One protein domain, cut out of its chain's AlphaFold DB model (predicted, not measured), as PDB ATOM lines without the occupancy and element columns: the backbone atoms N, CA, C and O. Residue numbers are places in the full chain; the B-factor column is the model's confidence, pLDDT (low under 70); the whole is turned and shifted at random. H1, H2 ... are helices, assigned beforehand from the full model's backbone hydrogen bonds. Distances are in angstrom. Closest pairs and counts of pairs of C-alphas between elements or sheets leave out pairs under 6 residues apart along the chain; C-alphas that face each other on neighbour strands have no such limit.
ATOM      1  N   ASP A   2     229.880 289.161 348.442       94.81
ATOM      2  CA  ASP A   2     230.078 287.776 348.007       94.81
ATOM      3  C   ASP A   2     228.754 287.000 348.121       94.81
ATOM      4  O   ASP A   2     227.750 287.542 348.581       94.81
ATOM      5  N   LEU A   3     228.747 285.728 347.707       97.50
ATOM      6  CA  LEU A   3     227.567 284.857 347.795       97.50
ATOM      7  C   LEU A   3     227.500 284.022 349.087       97.50
ATOM      8  O   LEU A   3     226.745 283.054 349.151       97.50
ATOM      9  N   LYS A   4     228.317 284.331 350.098       96.50
ATOM     10  CA  LYS A   4     228.414 283.582 351.368       96.50
ATOM     11  C   LYS A   4     227.975 284.411 352.575       96.50
ATOM     12  O   LYS A   4     227.736 283.859 353.643       96.50
ATOM     13  N   THR A   5     227.871 285.723 352.407       96.75
ATOM     14  CA  THR A   5     227.474 286.670 353.442       96.75
ATOM     15  C   THR A   5     226.034 286.414 353.868       96.75
ATOM     16  O   THR A   5     225.126 286.358 353.037       96.75
ATOM     17  N   GLY A   6     225.816 286.294 355.175       97.69
ATOM     18  CA  GLY A   6     224.483 286.194 355.753       97.69
ATOM     19  C   GLY A   6     223.651 285.057 355.163       97.69
ATOM     20  O   GLY A   6     224.098 283.917 355.085       97.69
ATOM     21  N   ASP A   7     222.428 285.385 354.761       98.44
ATOM     22  CA  ASP A   7     221.469 284.455 354.163       98.44
ATOM     23  C   ASP A   7     221.444 284.537 352.628       98.44
ATOM     24  O   ASP A   7     220.463 284.152 351.997       98.44
ATOM     25  N   THR A   8     222.519 285.022 351.997       98.56
ATOM     26  CA  THR A   8     222.580 285.211 350.536       98.56
ATOM     27  C   THR A   8     222.209 283.944 349.761       98.56
ATOM     28  O   THR A   8     221.415 284.013 348.826       98.56
ATOM     29  N   ARG A   9     222.716 282.772 350.171       98.31
ATOM     30  CA  ARG A   9     222.371 281.488 349.530       98.31
ATOM     31  C   ARG A   9     220.895 281.134 349.669       98.31
ATOM     32  O   ARG A   9     220.278 280.763 348.682       98.31
ATOM     33  N   LEU A  10     220.312 281.357 350.843       98.62
ATOM     34  CA  LEU A  10     218.890 281.113 351.069       98.62
ATOM     35  C   LEU A  10     218.007 281.998 350.177       98.62
ATOM     36  O   LEU A  10     217.013 281.528 349.632       98.62
ATOM     37  N   ILE A  11     218.372 283.272 350.002       98.75
ATOM     38  CA  ILE A  11     217.643 284.181 349.108       98.75
ATOM     39  C   ILE A  11     217.798 283.738 347.647       98.75
ATOM     40  O   ILE A  11     216.827 283.776 346.898       98.75
ATOM     41  N   ILE A  12     218.985 283.277 347.237       98.62
ATOM     42  CA  ILE A  12     219.209 282.701 345.900       98.62
ATOM     43  C   ILE A  12     218.301 281.494 345.666       98.62
ATOM     44  O   ILE A  12     217.674 281.408 344.612       98.62
ATOM     45  N   ASP A  13     218.208 280.586 346.634       98.38
ATOM     46  CA  ASP A  13     217.379 279.387 346.516       98.38
ATOM     47  C   ASP A  13     215.889 279.741 346.454       98.38
ATOM     48  O   ASP A  13     215.167 279.191 345.624       98.38
ATOM     49  N   ALA A  14     215.439 280.726 347.239       98.50
ATOM     50  CA  ALA A  14     214.078 281.254 347.147       98.50
ATOM     51  C   ALA A  14     213.794 281.881 345.767       98.50
ATOM     52  O   ALA A  14     212.766 281.593 345.164       98.50
ATOM     53  N   CYS A  15     214.726 282.672 345.221       98.69
ATOM     54  CA  CYS A  15     214.610 283.221 343.867       98.69
ATOM     55  C   CYS A  15     214.506 282.117 342.800       98.69
ATOM     56  O   CYS A  15     213.709 282.240 341.871       98.69
ATOM     57  N   LYS A  16     215.298 281.042 342.919       98.06
ATOM     58  CA  LYS A  16     215.248 279.899 341.991       98.06
ATOM     59  C   LYS A  16     213.920 279.155 342.084       98.06
ATOM     60  O   LYS A  16     213.355 278.825 341.045       98.06
ATOM     61  N   ALA A  17     213.433 278.911 343.300       97.00
ATOM     62  CA  ALA A  17     212.162 278.230 343.538       97.00
ATOM     63  C   ALA A  17     210.978 278.968 342.887       97.00
ATOM     64  O   ALA A  17     210.092 278.325 342.333       97.00
ATOM     65  N   ASP A  18     211.025 280.303 342.869       96.44
ATOM     66  CA  ASP A  18     210.024 281.165 342.228       96.44
ATOM     67  C   ASP A  18     210.315 281.472 340.744       96.44
ATOM     68  O   ASP A  18     209.604 282.249 340.102       96.44
ATOM     69  N   GLY A  19     211.364 280.879 340.167       96.50
ATOM     70  CA  GLY A  19     211.689 281.024 338.748       96.50
ATOM     71  C   GLY A  19     212.195 282.413 338.344       96.50
ATOM     72  O   GLY A  19     212.073 282.795 337.176       96.50
ATOM     73  N   LEU A  20     212.770 283.187 339.272       98.31
ATOM     74  CA  LEU A  20     213.325 284.504 338.954       98.31
ATOM     75  C   LEU A  20     214.507 284.381 337.991       98.31
ATOM     76  O   LEU A  20     215.420 283.568 338.177       98.31
ATOM     77  N   GLN A  21     214.541 285.287 337.012       97.50
ATOM     78  CA  GLN A  21     215.703 285.473 336.148       97.50
ATOM     79  C   GLN A  21     216.910 285.917 336.979       97.50
ATOM     80  O   GLN A  21     216.769 286.613 337.986       97.50
ATOM     81  N   ARG A  22     218.118 285.584 336.516       98.19
ATOM     82  CA  ARG A  22     219.382 285.946 337.179       98.19
ATOM     83  C   ARG A  22     219.451 287.425 337.578       98.19
ATOM     84  O   ARG A  22     219.783 287.730 338.717       98.19
ATOM     85  N   SER A  23     219.080 288.331 336.674       98.31
ATOM     86  CA  SER A  23     219.090 289.774 336.935       98.31
ATOM     87  C   SER A  23     218.036 290.196 337.965       98.31
ATOM     88  O   SER A  23     218.278 291.091 338.773       98.31
ATOM     89  N   GLN A  24     216.881 289.530 338.007       98.81
ATOM     90  CA  GLN A  24     215.877 289.759 339.050       98.81
ATOM     91  C   GLN A  24     216.411 289.307 340.413       98.81
ATOM     92  O   GLN A  24     216.353 290.076 341.371       98.81
ATOM     93  N   ALA A  25     217.009 288.113 340.486       98.75
ATOM     94  CA  ALA A  25     217.647 287.603 341.698       98.75
ATOM     95  C   ALA A  25     218.785 288.522 342.178       98.75
ATOM     96  O   ALA A  25     218.872 288.827 343.369       98.75
ATOM     97  N   ALA A  26     219.606 289.039 341.258       98.75
ATOM     98  CA  ALA A  26     220.652 290.011 341.568       98.75
ATOM     99  C   ALA A  26     220.089 291.269 342.249       98.75
ATOM    100  O   ALA A  26     220.662 291.773 343.218       98.75
ATOM    101  N   TYR A  27     218.939 291.758 341.781       98.81
ATOM    102  CA  TYR A  27     218.291 292.927 342.363       98.81
ATOM    103  C   TYR A  27     217.648 292.652 343.735       98.81
ATOM    104  O   TYR A  27     217.710 293.503 344.630       98.81
ATOM    105  N   VAL A  28     217.080 291.458 343.940       98.81
ATOM    106  CA  VAL A  28     216.591 291.011 345.258       98.81
ATOM    107  C   VAL A  28     217.743 290.985 346.271       98.81
ATOM    108  O   VAL A  28     217.618 291.549 347.359       98.81
ATOM    109  N   LEU A  29     218.894 290.414 345.900       98.81
ATOM    110  CA  LEU A  29     220.090 290.379 346.750       98.81
ATOM    111  C   LEU A  29     220.637 291.774 347.048       98.81
ATOM    112  O   LEU A  29     220.962 292.075 348.193       98.81
ATOM    113  N   ALA A  30     220.699 292.648 346.041       98.62
ATOM    114  CA  ALA A  30     221.122 294.035 346.217       98.62
ATOM    115  C   ALA A  30     220.233 294.787 347.210       98.62
ATOM    116  O   ALA A  30     220.735 295.522 348.062       98.62
ATOM    117  N   THR A  31     218.921 294.566 347.124       98.38
ATOM    118  CA  THR A  31     217.948 295.117 348.066       98.38
ATOM    119  C   THR A  31     218.193 294.572 349.468       98.38
ATOM    120  O   THR A  31     218.402 295.360 350.384       98.38
ATOM    121  N   ALA A  32     218.239 293.248 349.644       98.44
ATOM    122  CA  ALA A  32     218.471 292.635 350.951       98.44
ATOM    123  C   ALA A  32     219.790 293.109 351.576       98.44
ATOM    124  O   ALA A  32     219.832 293.465 352.750       98.44
ATOM    125  N   TYR A  33     220.862 293.172 350.789       98.31
ATOM    126  CA  TYR A  33     222.159 293.675 351.225       98.31
ATOM    127  C   TYR A  33     222.068 295.122 351.705       98.31
ATOM    128  O   TYR A  33     222.531 295.428 352.800       98.31
ATOM    129  N   HIS A  34     221.433 296.000 350.928       96.88
ATOM    130  CA  HIS A  34     221.279 297.398 351.306       96.88
ATOM    131  C   HIS A  34     220.452 297.548 352.588       96.88
ATOM    132  O   HIS A  34     220.932 298.093 353.576       96.88
ATOM    133  N   GLU A  35     219.235 297.016 352.593       94.12
ATOM    134  CA  GLU A  35     218.253 297.223 353.662       94.12
ATOM    135  C   GLU A  35     218.676 296.607 355.004       94.12
ATOM    136  O   GLU A  35     218.174 297.007 356.048       94.12
ATOM    137  N   THR A  36     219.622 295.661 355.002       95.81
ATOM    138  CA  THR A  36     220.106 294.974 356.214       95.81
ATOM    139  C   THR A  36     221.500 295.414 356.659       95.81
ATOM    140  O   THR A  36     222.216 294.651 357.318       95.81
ATOM    141  N   ALA A  37     221.909 296.630 356.283       94.56
ATOM    142  CA  ALA A  37     223.230 297.183 356.590       94.56
ATOM    143  C   ALA A  37     224.368 296.215 356.207       94.56
ATOM    144  O   ALA A  37     225.313 295.999 356.961       94.56
ATOM    145  N   HIS A  38     224.242 295.598 355.028       96.25
ATOM    146  CA  HIS A  38     225.219 294.697 354.410       96.25
ATOM    147  C   HIS A  38     225.390 293.327 355.085       96.25
ATOM    148  O   HIS A  38     226.201 292.522 354.631       96.25
ATOM    149  N   THR A  39     224.612 293.020 356.127       96.69
ATOM    150  CA  THR A  39     224.699 291.727 356.830       96.69
ATOM    151  C   THR A  39     223.969 290.597 356.109       96.69
ATOM    152  O   THR A  39     224.294 289.430 356.320       96.69
ATOM    153  N   SER A 111     214.620 283.508 358.783       98.62
ATOM    154  CA  SER A 111     215.284 283.678 357.482       98.62
ATOM    155  C   SER A 111     214.488 283.085 356.317       98.62
ATOM    156  O   SER A 111     214.327 283.743 355.294       98.62
ATOM    157  N   ALA A 112     213.911 281.890 356.493       98.38
ATOM    158  CA  ALA A 112     213.086 281.247 355.468       98.38
ATOM    159  C   ALA A 112     211.852 282.090 355.100       98.38
ATOM    160  O   ALA A 112     211.616 282.365 353.926       98.38
ATOM    161  N   ASN A 113     211.114 282.580 356.100       98.69
ATOM    162  CA  ASN A 113     209.939 283.422 355.873       98.69
ATOM    163  C   ASN A 113     210.335 284.776 355.279       98.69
ATOM    164  O   ASN A 113     209.701 285.249 354.343       98.69
ATOM    165  N   ALA A 114     211.396 285.401 355.796       98.75
ATOM    166  CA  ALA A 114     211.886 286.681 355.299       98.75
ATOM    167  C   ALA A 114     212.309 286.599 353.822       98.75
ATOM    168  O   ALA A 114     212.038 287.538 353.071       98.75
ATOM    169  N   ALA A 115     212.930 285.487 353.406       98.81
ATOM    170  CA  ALA A 115     213.367 285.257 352.027       98.81
ATOM    171  C   ALA A 115     212.162 285.142 351.087       98.81
ATOM    172  O   ALA A 115     212.111 285.818 350.062       98.81
ATOM    173  N   GLN A 116     211.147 284.375 351.485       98.69
ATOM    174  CA  GLN A 116     209.894 284.270 350.737       98.69
ATOM    175  C   GLN A 116     209.161 285.620 350.657       98.69
ATOM    176  O   GLN A 116     208.717 286.024 349.588       98.69
ATOM    177  N   ILE A 117     209.108 286.378 351.759       98.75
ATOM    178  CA  ILE A 117     208.460 287.701 351.802       98.75
ATOM    179  C   ILE A 117     209.123 288.697 350.846       98.75
ATOM    180  O   ILE A 117     208.413 289.432 350.161       98.75
ATOM    181  N   ILE A 118     210.461 288.772 350.803       98.69
ATOM    182  CA  ILE A 118     211.134 289.703 349.886       98.69
ATOM    183  C   ILE A 118     210.960 289.264 348.427       98.69
ATOM    184  O   ILE A 118     210.657 290.111 347.592       98.69
ATOM    185  N   VAL A 119     211.075 287.965 348.120       98.81
ATOM    186  CA  VAL A 119     210.922 287.445 346.751       98.81
ATOM    187  C   VAL A 119     209.498 287.668 346.243       98.81
ATOM    188  O   VAL A 119     209.305 288.453 345.312       98.81
ATOM    189  N   LEU A 120     208.494 287.089 346.906       98.62
ATOM    190  CA  LEU A 120     207.089 287.214 346.502       98.62
ATOM    191  C   LEU A 120     206.630 288.673 346.516       98.62
ATOM    192  O   LEU A 120     205.969 289.145 345.590       98.62
ATOM    193  N   GLY A 121     207.058 289.432 347.528       98.31
ATOM    194  CA  GLY A 121     206.731 290.846 347.640       98.31
ATOM    195  C   GLY A 121     207.221 291.683 346.465       98.31
ATOM    196  O   GLY A 121     206.504 292.574 346.002       98.31
ATOM    197  N   MET A 122     208.408 291.380 345.942       98.69
ATOM    198  CA  MET A 122     208.978 292.063 344.783       98.69
ATOM    199  C   MET A 122     208.414 291.548 343.450       98.69
ATOM    200  O   MET A 122     208.258 292.332 342.510       98.69
ATOM    201  N   VAL A 123     208.076 290.260 343.358       98.50
ATOM    202  CA  VAL A 123     207.451 289.646 342.172       98.50
ATOM    203  C   VAL A 123     206.036 290.178 341.959       98.50
ATOM    204  O   VAL A 123     205.666 290.581 340.855       98.50
ATOM    205  N   GLU A 124     205.241 290.238 343.021       98.12
ATOM    206  CA  GLU A 124     203.825 290.591 342.940       98.12
ATOM    207  C   GLU A 124     203.535 292.070 343.232       98.12
ATOM    208  O   GLU A 124     202.400 292.524 343.058       98.12
ATOM    209  N   GLY A 125     204.542 292.827 343.671       97.12
ATOM    210  CA  GLY A 125     204.447 294.261 343.935       97.12
ATOM    211  C   GLY A 125     203.675 294.596 345.208       97.12
ATOM    212  O   GLY A 125     202.779 295.439 345.196       97.12
ATOM    213  N   TRP A 126     204.000 293.939 346.322       95.62
ATOM    214  CA  TRP A 126     203.292 294.112 347.596       95.62
ATOM    215  C   TRP A 126     203.476 295.499 348.207       95.62
ATOM    216  O   TRP A 126     202.565 295.998 348.861       95.62
ATOM    217  N   PHE A 127     204.637 296.117 347.994       92.56
ATOM    218  CA  PHE A 127     205.051 297.305 348.744       92.56
ATOM    219  C   PHE A 127     204.542 298.604 348.111       92.56
ATOM    220  O   PHE A 127     203.908 299.423 348.776       92.56
ATOM    221  N   THR A 128     204.775 298.782 346.809       93.75
ATOM    222  CA  THR A 128     204.411 300.010 346.075       93.75
ATOM    223  C   THR A 128     203.406 299.774 344.947       93.75
ATOM    224  O   THR A 128     202.976 300.728 344.295       93.75
ATOM    225  N   GLY A 129     203.051 298.513 344.680       95.69
ATOM    226  CA  GLY A 129     202.312 298.096 343.486       95.69
ATOM    227  C   GLY A 129     203.184 297.893 342.243       95.69
ATOM    228  O   GLY A 129     202.667 297.457 341.218       95.69
ATOM    229  N   LYS A 130     204.486 298.207 342.304       97.94
ATOM    230  CA  LYS A 130     205.438 297.961 341.212       97.94
ATOM    231  C   LYS A 130     206.111 296.605 341.370       97.94
ATOM    232  O   LYS A 130     206.426 296.212 342.489       97.94
ATOM    233  N   LYS A 131     206.358 295.927 340.254       98.50
ATOM    234  CA  LYS A 131     206.912 294.568 340.210       98.50
ATOM    235  C   LYS A 131     208.326 294.564 339.654       98.50
ATOM    236  O   LYS A 131     208.690 295.439 338.869       98.50
ATOM    237  N   LEU A 132     209.101 293.532 339.985       98.44
ATOM    238  CA  LEU A 132     210.397 293.272 339.348       98.44
ATOM    239  C   LEU A 132     210.294 293.295 337.819       98.44
ATOM    240  O   LEU A 132     211.084 293.972 337.167       98.44
ATOM    241  N   SER A 133     209.280 292.630 337.258       98.38
ATOM    242  CA  SER A 133     209.061 292.511 335.810       98.38
ATOM    243  C   SER A 133     208.857 293.843 335.079       98.38
ATOM    244  O   SER A 133     209.119 293.923 333.877       98.38
ATOM    245  N   ASP A 134     208.425 294.895 335.785       98.38
ATOM    246  CA  ASP A 134     208.218 296.229 335.203       98.38
ATOM    247  C   ASP A 134     209.557 296.863 334.759       98.38
ATOM    248  O   ASP A 134     209.618 297.654 333.806       98.38
ATOM    249  N   TYR A 135     210.654 296.488 335.428       98.50
ATOM    250  CA  TYR A 135     211.987 297.074 335.246       98.50
ATOM    251  C   TYR A 135     213.038 296.061 334.788       98.50
ATOM    252  O   TYR A 135     213.958 296.425 334.056       98.50
ATOM    253  N   ILE A 136     212.895 294.800 335.191       98.62
ATOM    254  CA  ILE A 136     213.857 293.730 334.949       98.62
ATOM    255  C   ILE A 136     213.118 292.542 334.337       98.62
ATOM    256  O   ILE A 136     212.304 291.883 334.989       98.62
ATOM    257  N   ASN A 137     213.399 292.278 333.068       97.00
ATOM    258  CA  ASN A 137     212.803 291.214 332.271       97.00
ATOM    259  C   ASN A 137     213.794 290.747 331.190       97.00
ATOM    260  O   ASN A 137     214.951 291.165 331.177       97.00
ATOM    261  N   SER A 138     213.344 289.899 330.265       93.19
ATOM    262  CA  SER A 138     214.209 289.321 329.230       93.19
ATOM    263  C   SER A 138     214.820 290.356 328.278       93.19
ATOM    264  O   SER A 138     215.859 290.086 327.685       93.19
ATOM    265  N   ALA A 139     214.204 291.534 328.131       94.56
ATOM    266  CA  ALA A 139     214.673 292.583 327.229       94.56
ATOM    267  C   ALA A 139     215.560 293.631 327.920       94.56
ATOM    268  O   ALA A 139     216.348 294.298 327.253       94.56
ATOM    269  N   LYS A 140     215.424 293.825 329.238       95.25
ATOM    270  CA  LYS A 140     216.147 294.876 329.968       95.25
ATOM    271  C   LYS A 140     216.385 294.523 331.431       95.25
ATOM    272  O   LYS A 140     215.572 293.858 332.064       95.25
ATOM    273  N   SER A 141     217.465 295.061 331.992       97.38
ATOM    274  CA  SER A 141     217.766 295.012 333.428       97.38
ATOM    275  C   SER A 141     217.954 296.430 333.976       97.38
ATOM    276  O   SER A 141     219.073 296.884 334.201       97.38
ATOM    277  N   ASP A 142     216.849 297.160 334.151       98.38
ATOM    278  CA  ASP A 142     216.856 298.530 334.679       98.38
ATOM    279  C   ASP A 142     216.898 298.525 336.216       98.38
ATOM    280  O   ASP A 142     215.899 298.749 336.905       98.38
ATOM    281  N   PHE A 143     218.075 298.224 336.767       98.62
ATOM    282  CA  PHE A 143     218.268 298.134 338.217       98.62
ATOM    283  C   PHE A 143     218.039 299.459 338.953       98.62
ATOM    284  O   PHE A 143     217.626 299.442 340.111       98.62
ATOM    285  N   ALA A 144     218.282 300.605 338.311       98.31
ATOM    286  CA  ALA A 144     218.082 301.902 338.949       98.31
ATOM    287  C   ALA A 144     216.585 302.161 339.177       98.31
ATOM    288  O   ALA A 144     216.158 302.403 340.310       98.31
ATOM    289  N   ASN A 145     215.753 302.021 338.138       98.25
ATOM    290  CA  ASN A 145     214.312 302.216 338.301       98.25
ATOM    291  C   ASN A 145     213.628 301.076 339.060       98.25
ATOM    292  O   ASN A 145     212.577 301.313 339.659       98.25
ATOM    293  N   ALA A 146     214.240 299.889 339.139       98.31
ATOM    294  CA  ALA A 146     213.760 298.806 339.998       98.31
ATOM    295  C   ALA A 146     213.677 299.202 341.484       98.31
ATOM    296  O   ALA A 146     212.910 298.590 342.230       98.31
ATOM    297  N   ARG A 147     214.333 300.298 341.914       97.94
ATOM    298  CA  ARG A 147     214.149 300.857 343.268       97.94
ATOM    299  C   ARG A 147     212.699 301.165 343.595       97.94
ATOM    300  O   ARG A 147     212.307 301.031 344.752       97.94
ATOM    301  N   ARG A 148     211.893 301.427 342.564       97.62
ATOM    302  CA  ARG A 148     210.456 301.676 342.662       97.62
ATOM    303  C   ARG A 148     209.639 300.494 343.183       97.62
ATOM    304  O   ARG A 148     208.508 300.696 343.611       97.62
ATOM    305  N   VAL A 149     210.172 299.272 343.116       97.25
ATOM    306  CA  VAL A 149     209.525 298.050 343.633       97.25
ATOM    307  C   VAL A 149     209.438 298.088 345.152       97.25
ATOM    308  O   VAL A 149     208.409 297.744 345.726       97.25
ATOM    309  N   ILE A 150     210.514 298.544 345.791       94.12
ATOM    310  CA  ILE A 150     210.576 298.681 347.242       94.12
ATOM    311  C   ILE A 150     210.143 300.075 347.635       94.12
ATOM    312  O   ILE A 150     209.201 300.217 348.389       94.12
ATOM    313  N   ASN A 151     210.807 301.103 347.118       88.69
ATOM    314  CA  ASN A 151     210.685 302.479 347.574       88.69
ATOM    315  C   ASN A 151     210.433 303.439 346.390       88.69
ATOM    316  O   ASN A 151     209.915 303.022 345.374       88.69
ATOM    317  N   GLY A 152     210.724 304.738 346.498       91.44
ATOM    318  CA  GLY A 152     210.828 305.668 345.376       91.44
ATOM    319  C   GLY A 152     212.126 305.432 344.600       91.44
ATOM    320  O   GLY A 152     212.402 304.325 344.159       91.44
ATOM    321  N   THR A 153     212.942 306.469 344.435       92.75
ATOM    322  CA  THR A 153     214.260 306.377 343.771       92.75
ATOM    323  C   THR A 153     215.421 306.714 344.704       92.75
ATOM    324  O   THR A 153     216.521 307.004 344.243       92.75
ATOM    325  N   ASP A 154     215.191 306.677 346.018       90.06
ATOM    326  CA  ASP A 154     216.258 306.897 346.996       90.06
ATOM    327  C   ASP A 154     217.363 305.846 346.846       90.06
ATOM    328  O   ASP A 154     217.070 304.647 346.775       90.06
ATOM    329  N   LYS A 155     218.616 306.317 346.789       95.31
ATOM    330  CA  LYS A 155     219.830 305.503 346.604       95.31
ATOM    331  C   LYS A 155     219.765 304.544 345.404       95.31
ATOM    332  O   LYS A 155     220.446 303.518 345.399       95.31
ATOM    333  N   ALA A 156     218.964 304.869 344.383       97.06
ATOM    334  CA  ALA A 156     218.740 304.009 343.222       97.06
ATOM    335  C   ALA A 156     220.050 303.584 342.543       97.06
ATOM    336  O   ALA A 156     220.263 302.391 342.338       97.06
ATOM    337  N   ASP A 157     220.955 304.530 342.278       98.31
ATOM    338  CA  ASP A 157     222.229 304.243 341.609       98.31
ATOM    339  C   ASP A 157     223.168 303.385 342.465       98.31
ATOM    340  O   ASP A 157     223.828 302.482 341.950       98.31
ATOM    341  N   LEU A 158     223.185 303.610 343.783       98.06
ATOM    342  CA  LEU A 158     223.983 302.816 344.719       98.06
ATOM    343  C   LEU A 158     223.516 301.354 344.734       98.06
ATOM    344  O   LEU A 158     224.320 300.436 344.581       98.06
ATOM    345  N   ILE A 159     222.205 301.140 344.865       98.25
ATOM    346  CA  ILE A 159     221.606 299.800 344.885       98.25
ATOM    347  C   ILE A 159     221.741 299.134 343.511       98.25
ATOM    348  O   ILE A 159     222.027 297.941 343.434       98.25
ATOM    349  N   ALA A 160     221.619 299.892 342.418       98.69
ATOM    350  CA  ALA A 160     221.900 299.392 341.078       98.69
ATOM    351  C   ALA A 160     223.366 298.952 340.925       98.69
ATOM    352  O   ALA A 160     223.638 297.944 340.276       98.69
ATOM    353  N   GLY A 161     224.304 299.664 341.556       98.69
ATOM    354  CA  GLY A 161     225.705 299.259 341.655       98.69
ATOM    355  C   GLY A 161     225.876 297.907 342.350       98.69
ATOM    356  O   GLY A 161     226.582 297.042 341.834       98.69
ATOM    357  N   TYR A 162     225.177 297.682 343.467       98.69
ATOM    358  CA  TYR A 162     225.168 296.379 344.139       98.69
ATOM    359  C   TYR A 162     224.547 295.281 343.272       98.69
ATOM    360  O   TYR A 162     225.098 294.187 343.186       98.69
ATOM    361  N   ALA A 163     223.442 295.577 342.583       98.75
ATOM    362  CA  ALA A 163     222.783 294.623 341.694       98.75
ATOM    363  C   ALA A 163     223.716 294.177 340.567       98.75
ATOM    364  O   ALA A 163     223.830 292.984 340.329       98.75
ATOM    365  N   LYS A 164     224.469 295.096 339.946       98.75
ATOM    366  CA  LYS A 164     225.490 294.747 338.941       98.75
ATOM    367  C   LYS A 164     226.583 293.828 339.499       98.75
ATOM    368  O   LYS A 164     227.030 292.924 338.801       98.75
ATOM    369  N   GLN A 165     227.014 294.034 340.744       98.62
ATOM    370  CA  GLN A 165     228.008 293.160 341.379       98.62
ATOM    371  C   GLN A 165     227.446 291.757 341.640       98.62
ATOM    372  O   GLN A 165     228.089 290.774 341.275       98.62
ATOM    373  N   TYR A 166     226.236 291.649 342.197       98.75
ATOM    374  CA  TYR A 166     225.569 290.354 342.363       98.75
ATOM    375  C   TYR A 166     225.287 289.669 341.026       98.75
ATOM    376  O   TYR A 166     225.452 288.461 340.930       98.75
ATOM    377  N   ASP A 167     224.924 290.417 339.988       98.50
ATOM    378  CA  ASP A 167     224.664 289.889 338.649       98.50
ATOM    379  C   ASP A 167     225.904 289.170 338.082       98.50
ATOM    380  O   ASP A 167     225.795 288.035 337.611       98.50
ATOM    381  N   THR A 168     227.090 289.777 338.230       98.31
ATOM    382  CA  THR A 168     228.391 289.171 337.892       98.31
ATOM    383  C   THR A 168     228.696 287.939 338.746       98.31
ATOM    384  O   THR A 168     229.107 286.907 338.216       98.31
ATOM    385  N   LEU A 169     228.477 288.014 340.063       98.56
ATOM    386  CA  LEU A 169     228.709 286.881 340.964       98.56
ATOM    387  C   LEU A 169     227.798 285.692 340.630       98.56
ATOM    388  O   LEU A 169     228.253 284.554 340.640       98.56
ATOM    389  N   LEU A 170     226.533 285.947 340.294       98.25
ATOM    390  CA  LEU A 170     225.571 284.914 339.914       98.25
ATOM    391  C   LEU A 170     225.894 284.280 338.553       98.25
ATOM    392  O   LEU A 170     225.597 283.103 338.370       98.25
ATOM    393  N   ILE A 171     226.524 285.010 337.618       97.12
ATOM    394  CA  ILE A 171     227.091 284.400 336.398       97.12
ATOM    395  C   ILE A 171     228.179 283.404 336.779       97.12
ATOM    396  O   ILE A 171     228.133 282.256 336.346       97.12
ATOM    397  N   ALA A 172     229.142 283.836 337.597       97.31
ATOM    398  CA  ALA A 172     230.265 282.997 338.009       97.31
ATOM    399  C   ALA A 172     229.812 281.762 338.810       97.31
ATOM    400  O   ALA A 172     230.448 280.717 338.746       97.31
ATOM    401  N   ASP A 173     228.696 281.877 339.531       96.69
ATOM    402  CA  ASP A 173     228.063 280.792 340.284       96.69
ATOM    403  C   ASP A 173     227.202 279.848 339.422       96.69
ATOM    404  O   ASP A 173     226.698 278.846 339.921       96.69
ATOM    405  N   GLY A 174     227.001 280.160 338.137       96.38
ATOM    406  CA  GLY A 174     226.198 279.345 337.223       96.38
ATOM    407  C   GLY A 174     224.683 279.471 337.423       96.38
ATOM    408  O   GLY A 174     223.936 278.557 337.075       96.38
ATOM    409  N   TYR A 175     224.188 280.587 337.971       96.00
ATOM    410  CA  TYR A 175     222.749 280.796 338.139       96.00
ATOM    411  C   TYR A 175     222.024 280.748 336.786       96.00
ATOM    412  O   TYR A 175     222.318 281.528 335.879       96.00
ATOM    413  N   GLY A 176     221.016 279.881 336.679       83.75
ATOM    414  CA  GLY A 176     220.219 279.715 335.461       83.75
ATOM    415  C   GLY A 176     220.842 278.772 334.430       83.75
ATOM    416  O   GLY A 176     220.213 278.506 333.410       83.75
ATOM    417  N   ILE A 177     222.029 278.223 334.700       82.12
ATOM    418  CA  ILE A 177     222.494 277.019 334.016       82.12
ATOM    419  C   ILE A 177     221.713 275.866 334.641       82.12
ATOM    420  O   ILE A 177     221.752 275.678 335.858       82.12
ATOM    421  N   ALA A 178     220.947 275.133 333.830       60.88
ATOM    422  CA  ALA A 178     220.314 273.910 334.300       60.88
ATOM    423  C   ALA A 178     221.414 273.014 334.883       60.88
ATOM    424  O   ALA A 178     222.407 272.740 334.204       60.88
ATOM    425  N   ALA A 179     221.266 272.593 336.143       56.56
ATOM    426  CA  ALA A 179     222.106 271.524 336.662       56.56
ATOM    427  C   ALA A 179     222.016 270.348 335.675       56.56
ATOM    428  O   ALA A 179     220.928 270.133 335.120       56.56
TER     429      ALA A 179
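This is residues 2 to 39 and 111 to 179 of the 253 residues of an uncharacterized protein of Mesorhizobium sp. WSM4308 (UniProt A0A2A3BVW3). The longest helix, H6, crosses over one side of H2, the helix in the middle of the model, while H1 and H3, crossed and touching each other, pack on H2 from the other side. The short helices H4 and H5, with the loops round them, fill in beside these four long helices. The printed part has 107 residues with six named helices, H1 to H6 in order along the chain, and no named strand; the class is all helix. It is compact, with a radius of gyration of the C-alphas of 12.3 A, and a rounded outline spanning 35 by 30 by 23 A.

Start at H6, residues 156 to 172, and look across to H2, residues 22 to 35. They touch with 25 pairs of C-alphas within 8 A, the closest being those of Tyr 27 and Ala 163, 4.8 A apart, and run opposite ways at a steep tilt of 51 degrees. H1, residues 8 to 17, forms a helical hairpin with H2, at a steep tilt of 40 degrees, opposite ways; H2 touches it with residues 25 to 29 alone, and the closest C-alphas are those of Cys 15 and Ala 25, 5.8 A apart. H3, residues 111 to 124, touches H1 the same way at a steep tilt of 50 degrees, closest at the C-alphas of Ile 11 and Ala 115, 5.3 A apart. H3 also touches H2, with its residues 118 to 122 alone, closest at the C-alphas of Val 28 and Val 119, 6.9 A apart; their steep tilt is 60 degrees, opposite ways. The helix packing in these four touching pairs is mostly crossed, their lines standing at steep angles. H4, residues 132 to 135, touches H3 only at the corner, closest at the C-alphas of Val 123 and Leu 132, 5.5 A apart. H5, residues 147 to 150, is near H2, and close but not clearly touching H6, with the C-alphas of Arg 147 and Ala 156 5.6 A apart. H6 is apart from H1, H3 and H4. In H1, H2, H3 and H6 every O i to N i+4 pair is within hydrogen-bond range; H4 and H5 are too short for such a pair.

Find C-alpha 156 at (218.740, 304.009, 343.222); from there H6 runs 24.5 A to C-alpha 172 at (230.265, 282.997, 338.009). H2 is 20.0 A long, H3 19.8 A and H1 14.4 A, the last beginning at C-alpha 8, (222.580, 285.211, 350.536). H4 and H5 have four residues each.

The C-alphas farthest apart, those of Asp 154 and Ala 179, are 37.3 A apart. Residues 40 to 110 are not printed, and C-alphas 39 and 111 stand 12.4 A apart across this cut, within the link from H2 to H3. The link from H4 to H5, 11 residues, is long. Mean pLDDT of the printed part is 96.4; look for values under 70 at residues 178 to 179.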